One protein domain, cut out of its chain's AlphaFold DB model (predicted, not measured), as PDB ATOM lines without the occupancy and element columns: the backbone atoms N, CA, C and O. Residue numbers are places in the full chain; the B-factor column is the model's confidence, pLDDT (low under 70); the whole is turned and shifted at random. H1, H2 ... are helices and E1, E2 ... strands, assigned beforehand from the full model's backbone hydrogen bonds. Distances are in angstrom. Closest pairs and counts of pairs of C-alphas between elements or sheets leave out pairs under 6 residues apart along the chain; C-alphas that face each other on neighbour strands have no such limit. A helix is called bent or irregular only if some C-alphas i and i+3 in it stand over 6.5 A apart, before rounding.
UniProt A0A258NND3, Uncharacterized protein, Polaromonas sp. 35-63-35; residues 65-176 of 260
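AT A GLANCE: This is residues 65 to 176 of the 260 residues of an uncharacterized protein of Polaromonas sp. 35-63-35 (UniProt A0A258NND3). One strongly twisted sheet of seven strands folds back on itself, so that the leaf E1 E2 E3 E4 faces the smaller leaf E6 E7 across the hinge strand E5. Helix H1 covers one face of the larger leaf over E2 and E3, and helix H2 packs on its opposite face, over E2. The printed part has 112 residues, with two named helices and seven named strands in the order H1 E1 E2 E3 E4 E5 E6 E7 H2; the sheet has the order E1 - E2 - E3 - E4 - E5 - E6 - E7, all antiparallel, and the class is mixed, helices and strands. The whole is compact and rounded, with a radius of gyration of the C-alphas of 12.6 A and spans of 32 by 29 by 26 A.

HOW THE PARTS SIT: H1, residues 65 to 77, is on the sheet at a height over the sheet of 7.6 A and runs along the strands, at 5 degrees to E2, residues 91 to 96, on the local plane. Their closest C-alphas are those of Ala 75 and Ala 95, 4.7 A apart. E1, residues 80 to 85, is an edge strand and forms a hairpin with E2, with N 83 and O 93 at 2.8 A. E2 forms a hairpin with E3, residues 101 to 105, with N 94 and O 102 at 2.8 A. E3 forms one with E4, residues 110 to 116, with N 103 and O 112 at 2.8 A. E4 pairs with E3 over residues 111 to 115 and with E5, residues 138 to 143, over 110 to 111, where N 111 and O 138 are 2.9 A apart; E4 and E5 are a hairpin with a long link. E5 forms a hairpin with E6, residues 146 to 151, with N 150 and O 139 at 2.7 A, and E6 one with the edge strand E7, residues 157 to 161, with N 149 and O 158 at 2.8 A. E1 to E7 make a meander, each strand the antiparallel neighbour of the one before, and a folded sheet, bent back into two leaves. H2, residues 164 to 175, is on the sheet at a height of 7.4 A, on the opposite face from H1, and is apart from H1. The closest C-alphas of H2 and E1 are those of Ser 174 and Ala 84, 5.0 A apart. In H1 and H2 every O i to N i+4 pair is within hydrogen-bond range.

IN THESE COORDINATES: H1 begins at C-alpha 65, (170.474, 216.219, 170.828), and measures 18.7 A. E1 measures 16.9 A and E4 16.4 A. H2 measures 16.5 A and ends at C-alpha 175, (154.836, 217.928, 158.459).

THE WHOLE: The C-alphas farthest apart are those of Gly 127 and Thr 144, 34.7 A. The printed part has no cut. The link of residues 117 to 137 is long; the other links are tight. The mean pLDDT of the printed part is 83.3, and residues 87 to 88, 127 to 131 and 176 are under 70.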
ATOM      1  N   THR A  65     169.178 216.760 170.413       81.25
ATOM      2  CA  THR A  65     170.474 216.219 170.828       81.25
ATOM      3  C   THR A  65     170.419 214.737 171.197       81.25
ATOM      4  O   THR A  65     171.194 213.957 170.652       81.25
ATOM      5  N   PHE A  66     169.495 214.309 172.065       76.88
ATOM      6  CA  PHE A  66     169.397 212.901 172.465       76.88
ATOM      7  C   PHE A  66     169.037 212.000 171.281       76.88
ATOM      8  O   PHE A  66     169.601 210.914 171.133       76.88
ATOM      9  N   LEU A  67     168.120 212.451 170.419       78.94
ATOM     10  CA  LEU A  67     167.773 211.703 169.214       78.94
ATOM     11  C   LEU A  67     168.969 211.555 168.275       78.94
ATOM     12  O   LEU A  67     169.220 210.459 167.775       78.94
ATOM     13  N   CYS A  68     169.729 212.632 168.076       84.00
ATOM     14  CA  CYS A  68     170.941 212.612 167.266       84.00
ATOM     15  C   CYS A  68     171.990 211.661 167.852       84.00
ATOM     16  O   CYS A  68     172.570 210.868 167.113       84.00
ATOM     17  N   GLU A  69     172.196 211.655 169.174       82.88
ATOM     18  CA  GLU A  69     173.101 210.707 169.840       82.88
ATOM     19  C   GLU A  69     172.647 209.251 169.678       82.88
ATOM     20  O   GLU A  69     173.473 208.360 169.457       82.88
ATOM     21  N   SER A  70     171.344 208.986 169.812       78.19
ATOM     22  CA  SER A  70     170.795 207.639 169.630       78.19
ATOM     23  C   SER A  70     170.990 207.168 168.193       78.19
ATOM     24  O   SER A  70     171.547 206.095 167.967       78.19
ATOM     25  N   MET A  71     170.623 208.004 167.221       82.94
ATOM     26  CA  MET A  71     170.741 207.667 165.807       82.94
ATOM     27  C   MET A  71     172.194 207.527 165.360       82.94
ATOM     28  O   MET A  71     172.504 206.660 164.552       82.94
ATOM     29  N   THR A  72     173.109 208.311 165.934       85.75
ATOM     30  CA  THR A  72     174.555 208.150 165.726       85.75
ATOM     31  C   THR A  72     174.999 206.739 166.117       85.75
ATOM     32  O   THR A  72     175.681 206.065 165.345       85.75
ATOM     33  N   LYS A  73     174.571 206.241 167.286       79.25
ATOM     34  CA  LYS A  73     174.907 204.879 167.735       79.25
ATOM     35  C   LYS A  73     174.331 203.819 166.809       79.25
ATOM     36  O   LYS A  73     175.017 202.843 166.517       79.25
ATOM     37  N   ASP A  74     173.091 203.991 166.372       74.94
ATOM     38  CA  ASP A  74     172.422 203.001 165.532       74.94
ATOM     39  C   ASP A  74     172.994 202.994 164.107       74.94
ATOM     40  O   ASP A  74     173.269 201.922 163.563       74.94
ATOM     41  N   ALA A  75     173.338 204.166 163.563       83.25
ATOM     42  CA  ALA A  75     174.108 204.284 162.330       83.25
ATOM     43  C   ALA A  75     175.463 203.574 162.456       83.25
ATOM     44  O   ALA A  75     175.761 202.705 161.645       83.25
ATOM     45  N   LEU A  76     176.260 203.844 163.497       81.19
ATOM     46  CA  LEU A  76     177.574 203.204 163.685       81.19
ATOM     47  C   LEU A  76     177.499 201.668 163.757       81.19
ATOM     48  O   LEU A  76     178.393 200.981 163.253       81.19
ATOM     49  N   LYS A  77     176.425 201.116 164.336       77.62
ATOM     50  CA  LYS A  77     176.164 199.665 164.367       77.62
ATOM     51  C   LYS A  77     175.740 199.083 163.013       77.62
ATOM     52  O   LYS A  77     175.736 197.863 162.874       77.62
ATOM     53  N   GLY A  78     175.380 199.919 162.040       75.88
ATOM     54  CA  GLY A  78     174.817 199.485 160.762       75.88
ATOM     55  C   GLY A  78     173.341 199.097 160.857       75.88
ATOM     56  O   GLY A  78     172.892 198.229 160.114       75.88
ATOM     57  N   GLU A  79     172.580 199.711 161.764       73.38
ATOM     58  CA  GLU A  79     171.130 199.524 161.845       73.38
ATOM     59  C   GLU A  79     170.387 200.512 160.929       73.38
ATOM     60  O   GLU A  79     170.886 201.598 160.616       73.38
ATOM     61  N   THR A  80     169.190 200.124 160.481       74.25
ATOM     62  CA  THR A  80     168.318 200.963 159.649       74.25
ATOM     63  C   THR A  80     167.158 201.486 160.482       74.25
ATOM     64  O   THR A  80     166.345 200.698 160.961       74.25
ATOM     65  N   HIS A  81     167.060 202.807 160.620       74.56
ATOM     66  CA  HIS A  81     166.004 203.478 161.376       74.56
ATOM     67  C   HIS A  81     165.603 204.775 160.689       74.56
ATOM     68  O   HIS A  81     166.453 205.483 160.158       74.56
ATOM     69  N   TYR A  82     164.313 205.094 160.737       77.75
ATOM     70  CA  TYR A  82     163.765 206.369 160.284       77.75
ATOM     71  C   TYR A  82     162.783 206.870 161.337       77.75
ATOM     72  O   TYR A  82     161.850 206.153 161.704       77.75
ATOM     73  N   LEU A  83     162.992 208.091 161.814       73.44
ATOM     74  CA  LEU A  83     162.196 208.710 162.862       73.44
ATOM     75  C   LEU A  83     161.760 210.104 162.412       73.44
ATOM     76  O   LEU A  83     162.598 210.981 162.222       73.44
ATOM     77  N   ALA A  84     160.453 210.295 162.264       72.94
ATOM     78  CA  ALA A  84     159.846 211.602 162.046       72.94
ATOM     79  C   ALA A  84     159.595 212.293 163.392       72.94
ATOM     80  O   ALA A  84     159.180 211.637 164.351       72.94
ATOM     81  N   PHE A  85     159.828 213.600 163.462       73.62
ATOM     82  CA  PHE A  85     159.481 214.424 164.617       73.62
ATOM     83  C   PHE A  85     159.255 215.880 164.185       73.62
ATOM     84  O   PHE A  85     159.680 216.286 163.106       73.62
ATOM     85  N   PHE A  86     158.549 216.649 165.012       71.31
ATOM     86  CA  PHE A  86     157.989 217.950 164.624       71.31
ATOM     87  C   PHE A  86     158.611 219.152 165.358       71.31
ATOM     88  O   PHE A  86     158.460 220.280 164.901       71.31
ATOM     89  N   GLU A  87     159.367 218.934 166.439       68.31
ATOM     90  CA  GLU A  87     159.997 220.001 167.234       68.31
ATOM     91  C   GLU A  87     161.530 219.893 167.278       68.31
ATOM     92  O   GLU A  87     162.068 218.792 167.413       68.31
ATOM     93  N   PRO A  88     162.269 221.019 167.211       68.50
ATOM     94  CA  PRO A  88     161.814 222.408 167.072       68.50
ATOM     95  C   PRO A  88     161.400 222.763 165.636       68.50
ATOM     96  O   PRO A  88     160.831 223.824 165.410       68.50
ATOM     97  N   VAL A  89     161.714 221.900 164.666       77.25
ATOM     98  CA  VAL A  89     161.287 222.021 163.270       77.25
ATOM     99  C   VAL A  89     160.935 220.635 162.726       77.25
ATOM    100  O   VAL A  89     161.628 219.670 163.081       77.25
ATOM    101  N   PRO A  90     159.932 220.520 161.834       83.12
ATOM    102  CA  PRO A  90     159.619 219.285 161.122       83.12
ATOM    103  C   PRO A  90     160.871 218.669 160.508       83.12
ATOM    104  O   PRO A  90     161.544 219.291 159.683       83.12
ATOM    105  N   SER A  91     161.219 217.470 160.964       86.44
ATOM    106  CA  SER A  91     162.466 216.820 160.588       86.44
ATOM    107  C   SER A  91     162.361 215.299 160.577       86.44
ATOM    108  O   SER A  91     161.546 214.688 161.274       86.44
ATOM    109  N   VAL A  92     163.272 214.677 159.831       85.50
ATOM    110  CA  VAL A  92     163.460 213.228 159.817       85.50
ATOM    111  C   VAL A  92     164.889 212.879 160.198       85.50
ATOM    112  O   VAL A  92     165.854 213.329 159.585       85.50
ATOM    113  N   LEU A  93     165.024 212.036 161.212       86.19
ATOM    114  CA  LEU A  93     166.270 211.396 161.603       86.19
ATOM    115  C   LEU A  93     166.362 210.033 160.929       86.19
ATOM    116  O   LEU A  93     165.409 209.255 160.977       86.19
ATOM    117  N   LEU A  94     167.510 209.723 160.335       86.69
ATOM    118  CA  LEU A  94     167.737 208.435 159.696       86.69
ATOM    119  C   LEU A  94     169.095 207.831 160.028       86.69
ATOM    120  O   LEU A  94     170.096 208.532 160.185       86.69
ATOM    121  N   ALA A  95     169.108 206.504 160.040       84.81
ATOM    122  CA  ALA A  95     170.265 205.639 159.893       84.81
ATOM    123  C   ALA A  95     169.942 204.649 158.772       84.81
ATOM    124  O   ALA A  95     168.874 204.042 158.762       84.81
ATOM    125  N   ASN A  96     170.840 204.487 157.804       80.81
ATOM    126  CA  ASN A  96     170.525 203.745 156.578       80.81
ATOM    127  C   ASN A  96     171.006 202.285 156.568       80.81
ATOM    128  O   ASN A  96     170.974 201.631 155.528       80.81
ATOM    129  N   GLY A  97     171.515 201.766 157.687       77.50
ATOM    130  CA  GLY A  97     172.112 200.429 157.759       77.50
ATOM    131  C   GLY A  97     173.480 200.279 157.076       77.50
ATOM    132  O   GLY A  97     174.121 199.240 157.195       77.50
ATOM    133  N   LYS A  98     173.975 201.317 156.392       86.19
ATOM    134  CA  LYS A  98     175.292 201.360 155.729       86.19
ATOM    135  C   LYS A  98     176.265 202.284 156.454       86.19
ATOM    136  O   LYS A  98     177.114 202.914 155.837       86.19
ATOM    137  N   GLN A  99     176.119 202.358 157.772       87.19
ATOM    138  CA  GLN A  99     176.944 203.188 158.641       87.19
ATOM    139  C   GLN A  99     176.902 204.683 158.331       87.19
ATOM    140  O   GLN A  99     177.862 205.403 158.587       87.19
ATOM    141  N   THR A 100     175.767 205.157 157.826       89.38
ATOM    142  CA  THR A 100     175.537 206.574 157.576       89.38
ATOM    143  C   THR A 100     174.242 207.000 158.251       89.38
ATOM    144  O   THR A 100     173.243 206.274 158.222       89.38
ATOM    145  N   GLY A 101     174.271 208.174 158.875       89.50
ATOM    146  CA  GLY A 101     173.136 208.740 159.585       89.50
ATOM    147  C   GLY A 101     173.080 210.253 159.441       89.50
ATOM    148  O   GLY A 101     174.113 210.930 159.427       89.50
ATOM    149  N   ALA A 102     171.867 210.778 159.326       92.88
ATOM    150  CA  ALA A 102     171.619 212.196 159.126       92.88
ATOM    151  C   ALA A 102     170.298 212.617 159.771       92.88
ATOM    152  O   ALA A 102     169.372 211.820 159.918       92.88
ATOM    153  N   LEU A 103     170.225 213.890 160.125       92.56
ATOM    154  CA  LEU A 103     169.003 214.598 160.462       92.56
ATOM    155  C   LEU A 103     168.673 215.542 159.301       92.56
ATOM    156  O   LEU A 103     169.532 216.296 158.855       92.56
ATOM    157  N   ILE A 104     167.445 215.503 158.806       92.25
ATOM    158  CA  ILE A 104     166.999 216.227 157.617       92.25
ATOM    159  C   ILE A 104     165.872 217.165 158.023       92.25
ATOM    160  O   ILE A 104     164.920 216.707 158.652       92.25
ATOM    161  N   ALA A 105     165.957 218.438 157.645       90.06
ATOM    162  CA  ALA A 105     164.824 219.346 157.754       90.06
ATOM    163  C   ALA A 105     163.795 219.019 156.662       90.06
ATOM    164  O   ALA A 105     164.132 218.935 155.481       90.06
ATOM    165  N   SER A 106     162.534 218.844 157.041       86.94
ATOM    166  CA  SER A 106     161.465 218.479 156.102       86.94
ATOM    167  C   SER A 106     161.002 219.662 155.248       86.94
ATOM    168  O   SER A 106     160.547 219.473 154.124       86.94
ATOM    169  N   GLU A 107     161.144 220.886 155.760       85.12
ATOM    170  CA  GLU A 107     160.663 222.112 155.104       85.12
ATOM    171  C   GLU A 107     161.782 222.987 154.518       85.12
ATOM    172  O   GLU A 107     161.510 223.966 153.820       85.12
ATOM    173  N   SER A 108     163.050 222.659 154.779       87.81
ATOM    174  CA  SER A 108     164.204 223.377 154.232       87.81
ATOM    175  C   SER A 108     165.200 222.397 153.612       87.81
ATOM    176  O   SER A 108     165.215 221.227 153.982       87.81
ATOM    177  N   PRO A 109     166.071 222.832 152.684       89.88
ATOM    178  CA  PRO A 109     167.089 221.964 152.093       89.88
ATOM    179  C   PRO A 109     168.274 221.726 153.043       89.88
ATOM    180  O   PRO A 109     169.367 221.396 152.589       89.88
ATOM    181  N   ASP A 110     168.113 221.951 154.347       93.25
ATOM    182  CA  ASP A 110     169.176 221.808 155.331       93.25
ATOM    183  C   ASP A 110     169.203 220.397 155.919       93.25
ATOM    184  O   ASP A 110     168.176 219.760 156.149       93.25
ATOM    185  N   CYS A 111     170.406 219.902 156.186       93.75
ATOM    186  CA  CYS A 111     170.584 218.668 156.930       93.75
ATOM    187  C   CYS A 111     171.790 218.757 157.866       93.75
ATOM    188  O   CYS A 111     172.671 219.618 157.746       93.75
ATOM    189  N   LEU A 112     171.779 217.882 158.860       93.62
ATOM    190  CA  LEU A 112     172.831 217.696 159.831       93.62
ATOM    191  C   LEU A 112     173.352 216.270 159.679       93.62
ATOM    192  O   LEU A 112     172.693 215.298 160.047       93.62
ATOM    193  N   ILE A 113     174.544 216.151 159.114       93.38
ATOM    194  CA  ILE A 113     175.249 214.883 158.981       93.38
ATOM    195  C   ILE A 113     175.763 214.472 160.363       93.38
ATOM    196  O   ILE A 113     176.484 215.240 161.005       93.38
ATOM    197  N   LEU A 114     175.401 213.262 160.794       92.50
ATOM    198  CA  LEU A 114     175.790 212.696 162.090       92.50
ATOM    199  C   LEU A 114     176.927 211.685 161.932       92.50
ATOM    200  O   LEU A 114     177.907 211.718 162.671       92.50
ATOM    201  N   VAL A 115     176.797 210.790 160.949       92.31
ATOM    202  CA  VAL A 115     177.766 209.729 160.657       92.31
ATOM    203  C   VAL A 115     177.880 209.566 159.149       92.31
ATOM    204  O   VAL A 115     176.859 209.500 158.467       92.31
ATOM    205  N   VAL A 116     179.103 209.445 158.639       89.56
ATOM    206  CA  VAL A 116     179.400 209.130 157.235       89.56
ATOM    207  C   VAL A 116     180.322 207.925 157.193       89.56
ATOM    208  O   VAL A 116     181.415 207.984 157.746       89.56
ATOM    209  N   GLU A 117     179.898 206.845 156.531       87.75
ATOM    210  CA  GLU A 117     180.744 205.660 156.293       87.75
ATOM    211  C   GLU A 117     181.410 205.122 157.581       87.75
ATOM    212  O   GLU A 117     182.580 204.743 157.606       87.75
ATOM    213  N   GLY A 118     180.665 205.125 158.690       88.44
ATOM    214  CA  GLY A 118     181.126 204.659 160.000       88.44
ATOM    215  C   GLY A 118     181.981 205.656 160.779       88.44
ATOM    216  O   GLY A 118     182.475 205.309 161.852       88.44
ATOM    217  N   GLN A 119     182.148 206.882 160.284       89.94
ATOM    218  CA  GLN A 119     182.837 207.961 160.985       89.94
ATOM    219  C   GLN A 119     181.842 208.984 161.521       89.94
ATOM    220  O   GLN A 119     181.039 209.545 160.778       89.94
ATOM    221  N   GLU A 120     181.909 209.230 162.825       91.62
ATOM    222  CA  GLU A 120     181.122 210.271 163.479       91.62
ATOM    223  C   GLU A 120     181.615 211.658 163.049       91.62
ATOM    224  O   GLU A 120     182.814 211.954 163.068       91.62
ATOM    225  N   VAL A 121     180.672 212.512 162.663       90.25
ATOM    226  CA  VAL A 121     180.924 213.905 162.299       90.25
ATOM    227  C   VAL A 121     180.658 214.772 163.519       90.25
ATOM    228  O   VAL A 121     179.726 214.533 164.280       90.25
ATOM    229  N   LYS A 122     181.466 215.812 163.723       87.31
ATOM    230  CA  LYS A 122     181.205 216.763 164.803       87.31
ATOM    231  C   LYS A 122     179.978 217.607 164.453       87.31
ATOM    232  O   LYS A 122     180.008 218.375 163.494       87.31
ATOM    233  N   TRP A 123     178.942 217.515 165.273       89.81
ATOM    234  CA  TRP A 123     177.726 218.316 165.167       89.81
ATOM    235  C   TRP A 123     177.447 219.058 166.479       89.81
ATOM    236  O   TRP A 123     178.037 218.762 167.519       89.81
ATOM    237  N   ALA A 124     176.586 220.072 166.411       84.31
ATOM    238  CA  ALA A 124     176.177 220.857 167.567       84.31
ATOM    239  C   ALA A 124     174.696 221.223 167.459       84.31
ATOM    240  O   ALA A 124     174.195 221.566 166.389       84.31
ATOM    241  N   ILE A 125     174.010 221.152 168.592       84.75
ATOM    242  CA  ILE A 125     172.654 221.652 168.776       84.75
ATOM    243  C   ILE A 125     172.722 222.546 170.011       84.75
ATOM    244  O   ILE A 125     173.257 222.138 171.044       84.75
ATOM    245  N   GLU A 126     172.264 223.784 169.872       79.56
ATOM    246  CA  GLU A 126     172.292 224.793 170.928       79.56
ATOM    247  C   GLU A 126     170.887 224.990 171.498       79.56
ATOM    248  O   GLU A 126     169.913 224.975 170.754       79.56
ATOM    249  N   GLY A 127     170.776 225.219 172.806       67.25
ATOM    250  CA  GLY A 127     169.482 225.401 173.471       67.25
ATOM    251  C   GLY A 127     168.759 224.090 173.798       67.25
ATOM    252  O   GLY A 127     169.242 222.996 173.506       67.25
ATOM    253  N   GLU A 128     167.607 224.217 174.456       61.88
ATOM    254  CA  GLU A 128     166.709 223.119 174.827       61.88
ATOM    255  C   GLU A 128     165.250 223.589 174.690       61.88
ATOM    256  O   GLU A 128     164.953 224.762 174.915       61.88
ATOM    257  N   GLY A 129     164.333 222.682 174.333       61.22
ATOM    258  CA  GLY A 129     162.910 223.008 174.163       61.22
ATOM    259  C   GLY A 129     162.650 223.947 172.980       61.22
ATOM    260  O   GLY A 129     163.230 223.764 171.909       61.22
ATOM    261  N   GLU A 130     161.809 224.962 173.182       59.97
ATOM    262  CA  GLU A 130     161.401 225.931 172.148       59.97
ATOM    263  C   GLU A 130     162.564 226.785 171.601       59.97
ATOM    264  O   GLU A 130     162.510 227.246 170.464       59.97
ATOM    265  N   ASP A 131     163.652 226.946 172.364       68.69
ATOM    266  CA  ASP A 131     164.839 227.715 171.953       68.69
ATOM    267  C   ASP A 131     165.893 226.867 171.212       68.69
ATOM    268  O   ASP A 131     167.006 227.337 170.946       68.69
ATOM    269  N   THR A 132     165.579 225.606 170.893       77.38
ATOM    270  CA  THR A 132     166.529 224.682 170.258       77.38
ATOM    271  C   THR A 132     166.915 225.162 168.853       77.38
ATOM    272  O   THR A 132     166.079 225.293 167.960       77.38
ATOM    273  N   LYS A 133     168.215 225.356 168.625       82.56
ATOM    274  CA  LYS A 133     168.821 225.723 167.342       82.56
ATOM    275  C   LYS A 133     169.726 224.609 166.847       82.56
ATOM    276  O   LYS A 133     170.709 224.241 167.489       82.56
ATOM    277  N   ILE A 134     169.418 224.103 165.661       87.88
ATOM    278  CA  ILE A 134     170.202 223.059 165.005       87.88
ATOM    279  C   ILE A 134     171.280 223.727 164.144       87.88
ATOM    280  O   ILE A 134     170.967 224.513 163.249       87.88
ATOM    281  N   ALA A 135     172.557 223.422 164.396       90.62
ATOM    282  CA  ALA A 135     173.663 223.940 163.591       90.62
ATOM    283  C   ALA A 135     173.844 223.102 162.314       90.62
ATOM    284  O   ALA A 135     174.762 222.289 162.214       90.62
ATOM    285  N   TRP A 136     172.948 223.292 161.342       92.38
ATOM    286  CA  TRP A 136     172.946 222.584 160.057       92.38
ATOM    287  C   TRP A 136     174.305 222.657 159.346       92.38
ATOM    288  O   TRP A 136     174.712 223.727 158.884       92.38
ATOM    289  N   ASN A 137     174.991 221.519 159.226       91.88
ATOM    290  CA  ASN A 137     176.336 221.436 158.647       91.88
ATOM    291  C   ASN A 137     176.341 221.121 157.143       91.88
ATOM    292  O   ASN A 137     177.383 221.257 156.506       91.88
ATOM    293  N   ALA A 138     175.197 220.768 156.558       93.62
ATOM    294  CA  ALA A 138     175.082 220.412 155.152       93.62
ATOM    295  C   ALA A 138     173.760 220.901 154.540       93.62
ATOM    296  O   ALA A 138     172.817 221.269 155.245       93.62
ATOM    297  N   THR A 139     173.698 220.934 153.213       94.69
ATOM    298  CA  THR A 139     172.438 220.997 152.459       94.69
ATOM    299  C   THR A 139     172.169 219.652 151.809       94.69
ATOM    300  O   THR A 139     173.116 218.924 151.523       94.69
ATOM    301  N   TYR A 140     170.913 219.295 151.568       93.88
ATOM    302  CA  TYR A 140     170.575 218.045 150.897       93.88
ATOM    303  C   TYR A 140     169.705 218.246 149.663       93.88
ATOM    304  O   TYR A 140     168.985 219.231 149.519       93.88
ATOM    305  N   THR A 141     169.783 217.263 148.775       92.06
ATOM    306  CA  THR A 141     168.830 217.045 147.686       92.06
ATOM    307  C   THR A 141     168.462 215.568 147.651       92.06
ATOM    308  O   THR A 141     169.276 214.716 148.017       92.06
ATOM    309  N   LEU A 142     167.228 215.268 147.257       87.06
ATOM    310  CA  LEU A 142     166.759 213.898 147.082       87.06
ATOM    311  C   LEU A 142     166.891 213.511 145.611       87.06
ATOM    312  O   LEU A 142     166.340 214.171 144.732       87.06
ATOM    313  N   GLU A 143     167.639 212.445 145.363       88.50
ATOM    314  CA  GLU A 143     167.608 211.688 144.117       88.50
ATOM    315  C   GLU A 143     166.887 210.349 144.380       88.50
ATOM    316  O   GLU A 143     166.749 209.937 145.530       88.50
ATOM    317  N   THR A 144     166.441 209.661 143.325       78.12
ATOM    318  CA  THR A 144     165.527 208.496 143.382       78.12
ATOM    319  C   THR A 144     165.922 207.388 144.373       78.12
ATOM    320  O   THR A 144     165.064 206.688 144.896       78.12
ATOM    321  N   ASP A 145     167.210 207.185 144.649       83.81
ATOM    322  CA  ASP A 145     167.692 206.157 145.584       83.81
ATOM    323  C   ASP A 145     168.715 206.680 146.604       83.81
ATOM    324  O   ASP A 145     169.301 205.909 147.378       83.81
ATOM    325  N   CYS A 146     168.957 207.991 146.623       88.00
ATOM    326  CA  CYS A 146     169.949 208.565 147.513       88.00
ATOM    327  C   CYS A 146     169.633 209.994 147.932       88.00
ATOM    328  O   CYS A 146     169.256 210.847 147.133       88.00
ATOM    329  N   LEU A 147     169.912 210.273 149.200       89.31
ATOM    330  CA  LEU A 147     170.053 211.627 149.687       89.31
ATOM    331  C   LEU A 147     171.474 212.106 149.408       89.31
ATOM    332  O   LEU A 147     172.452 211.484 149.828       89.31
ATOM    333  N   VAL A 148     171.591 213.221 148.700       92.62
ATOM    334  CA  VAL A 148     172.871 213.847 148.382       92.62
ATOM    335  C   VAL A 148     173.068 215.025 149.315       92.62
ATOM    336  O   VAL A 148     172.499 216.093 149.096       92.62
ATOM    337  N   ALA A 149     173.864 214.815 150.362       93.12
ATOM    338  CA  ALA A 149     174.236 215.843 151.321       93.12
ATOM    339  C   ALA A 149     175.539 216.527 150.888       93.12
ATOM    340  O   ALA A 149     176.540 215.862 150.640       93.12
ATOM    341  N   THR A 150     175.544 217.852 150.811       93.88
ATOM    342  CA  THR A 150     176.729 218.668 150.532       93.88
ATOM    343  C   THR A 150     177.125 219.421 151.792       93.88
ATOM    344  O   THR A 150     176.375 220.273 152.271       93.88
ATOM    345  N   ASP A 151     178.295 219.108 152.340       90.94
ATOM    346  CA  ASP A 151     178.837 219.765 153.526       90.94
ATOM    347  C   ASP A 151     179.115 221.252 153.238       90.94
ATOM    348  O   ASP A 151     179.786 221.605 152.264       90.94
ATOM    349  N   LYS A 152     178.595 222.142 154.089       89.50
ATOM    350  CA  LYS A 152     178.657 223.601 153.896       89.50
ATOM    351  C   LYS A 152     180.055 224.184 154.107       89.50
ATOM    352  O   LYS A 152     180.320 225.289 153.639       89.50
ATOM    353  N   VAL A 153     180.929 223.492 154.835       84.62
ATOM    354  CA  VAL A 153     182.269 223.980 155.194       84.62
ATOM    355  C   VAL A 153     183.309 223.457 154.213       84.62
ATOM    356  O   VAL A 153     184.146 224.211 153.722       84.62
ATOM    357  N   THR A 154     183.267 222.158 153.937       86.50
ATOM    358  CA  THR A 154     184.264 221.463 153.118       86.50
ATOM    359  C   THR A 154     183.864 221.372 151.648       86.50
ATOM    360  O   THR A 154     184.729 221.159 150.801       86.50
ATOM    361  N   GLY A 155     182.573 221.524 151.330       87.38
ATOM    362  CA  GLY A 155     182.032 221.272 149.993       87.38
ATOM    363  C   GLY A 155     182.020 219.788 149.611       87.38
ATOM    364  O   GLY A 155     181.780 219.464 148.447       87.38
ATOM    365  N   ALA A 156     182.308 218.885 150.555       87.62
ATOM    366  CA  ALA A 156     182.274 217.451 150.319       87.62
ATOM    367  C   ALA A 156     180.841 216.991 150.026       87.62
ATOM    368  O   ALA A 156     179.890 217.407 150.686       87.62
ATOM    369  N   VAL A 157     180.696 216.123 149.026       91.50
ATOM    370  CA  VAL A 157     179.407 215.552 148.632       91.50
ATOM    371  C   VAL A 157     179.324 214.122 149.147       91.50
ATOM    372  O   VAL A 157     180.134 213.270 148.784       91.50
ATOM    373  N   HIS A 158     178.315 213.860 149.966       89.50
ATOM    374  CA  HIS A 158     178.020 212.571 150.568       89.50
ATOM    375  C   HIS A 158     176.733 212.019 149.964       89.50
ATOM    376  O   HIS A 158     175.676 212.641 150.043       89.50
ATOM    377  N   ARG A 159     176.819 210.835 149.357       89.38
ATOM    378  CA  ARG A 159     175.661 210.150 148.775       89.38
ATOM    379  C   ARG A 159     175.217 209.066 149.742       89.38
ATOM    380  O   ARG A 159     175.949 208.113 149.990       89.38
ATOM    381  N   ILE A 160     174.038 209.249 150.312       87.38
ATOM    382  CA  ILE A 160     173.478 208.424 151.376       87.38
ATOM    383  C   ILE A 160     172.360 207.589 150.755       87.38
ATOM    384  O   ILE A 160     171.300 208.139 150.467       87.38
ATOM    385  N   PRO A 161     172.567 206.280 150.518       85.06
ATOM    386  CA  PRO A 161     171.500 205.418 150.027       85.06
ATOM    387  C   PRO A 161     170.340 205.416 151.016       85.06
ATOM    388  O   PRO A 161     170.577 205.265 152.219       85.06
ATOM    389  N   ILE A 162     169.125 205.570 150.507       84.56
ATOM    390  CA  ILE A 162     167.893 205.619 151.294       84.56
ATOM    391  C   ILE A 162     166.784 204.855 150.574       84.56
ATOM    392  O   ILE A 162     166.829 204.668 149.361       84.56
ATOM    393  N   ASP A 163     165.773 204.440 151.327       80.62
ATOM    394  CA  ASP A 163     164.475 204.094 150.757       80.62
ATOM    395  C   ASP A 163     163.672 205.392 150.567       80.62
ATOM    396  O   ASP A 163     163.293 206.036 151.548       80.62
ATOM    397  N   GLU A 164     163.488 205.819 149.313       79.62
ATOM    398  CA  GLU A 164     162.789 207.066 148.965       79.62
ATOM    399  C   GLU A 164     161.331 207.056 149.440       79.62
ATOM    400  O   GLU A 164     160.858 208.059 149.973       79.62
ATOM    401  N   GLY A 165     160.628 205.927 149.297       76.00
ATOM    402  CA  GLY A 165     159.232 205.807 149.720       76.00
ATOM    403  C   GLY A 165     159.106 205.969 151.229       76.00
ATOM    404  O   GLY A 165     158.359 206.819 151.707       76.00
ATOM    405  N   LEU A 166     159.926 205.228 151.977       74.88
ATOM    406  CA  LEU A 166     159.932 205.311 153.435       74.88
ATOM    407  C   LEU A 166     160.359 206.696 153.938       74.88
ATOM    408  O   LEU A 166     159.814 207.176 154.930       74.88
ATOM    409  N   LEU A 167     161.331 207.346 153.288       79.69
ATOM    410  CA  LEU A 167     161.743 208.691 153.682       79.69
ATOM    411  C   LEU A 167     160.633 209.714 153.419       79.69
ATOM    412  O   LEU A 167     160.336 210.510 154.307       79.69
ATOM    413  N   ASN A 168     160.005 209.678 152.244       81.88
ATOM    414  CA  ASN A 168     158.921 210.594 151.896       81.88
ATOM    415  C   ASN A 168     157.711 210.421 152.822       81.88
ATOM    416  O   ASN A 168     157.161 211.420 153.282       81.88
ATOM    417  N   ASP A 169     157.359 209.184 153.182       73.50
ATOM    418  CA  ASP A 169     156.306 208.903 154.165       73.50
ATOM    419  C   ASP A 169     156.621 209.536 155.532       73.50
ATOM    420  O   ASP A 169     155.744 210.077 156.206       73.50
ATOM    421  N   ARG A 170     157.894 209.513 155.952       77.69
ATOM    422  CA  ARG A 170     158.332 210.118 157.220       77.69
ATOM    423  C   ARG A 170     158.414 211.638 157.153       77.69
ATOM    424  O   ARG A 170     158.087 212.288 158.141       77.69
ATOM    425  N   ILE A 171     158.804 212.200 156.011       80.94
ATOM    426  CA  ILE A 171     158.748 213.647 155.772       80.94
ATOM    427  C   ILE A 171     157.293 214.108 155.884       80.94
ATOM    428  O   ILE A 171     157.017 214.996 156.688       80.94
ATOM    429  N   ALA A 172     156.363 213.440 155.195       78.69
ATOM    430  CA  ALA A 172     154.933 213.728 155.290       78.69
ATOM    431  C   ALA A 172     154.441 213.662 156.746       78.69
ATOM    432  O   ALA A 172     153.868 214.629 157.242       78.69
ATOM    433  N   GLN A 173     154.780 212.589 157.470       71.88
ATOM    434  CA  GLN A 173     154.423 212.428 158.883       71.88
ATOM    435  C   GLN A 173     154.995 213.531 159.791       71.88
ATOM    436  O   GLN A 173     154.365 213.894 160.779       71.88
ATOM    437  N   SER A 174     156.190 214.052 159.494       72.94
ATOM    438  CA  SER A 174     156.796 215.138 160.280       72.94
ATOM    439  C   SER A 174     156.132 216.499 160.046       72.94
ATOM    440  O   SER A 174     156.201 217.361 160.917       72.94
ATOM    441  N   THR A 175     155.510 216.685 158.875       73.12
ATOM    442  CA  THR A 175     154.836 217.928 158.459       73.12
ATOM    443  C   THR A 175     153.330 217.914 158.695       73.12
ATOM    444  O   THR A 175     152.690 218.963 158.641       73.12
ATOM    445  N   GLU A 176     152.740 216.743 158.939       68.00
ATOM    446  CA  GLU A 176     151.355 216.644 159.380       68.00
ATOM    447  C   GLU A 176     151.232 217.317 160.750       68.00
ATOM    448  O   GLU A 176     151.691 216.803 161.771       68.00
TER     449      GLU A 176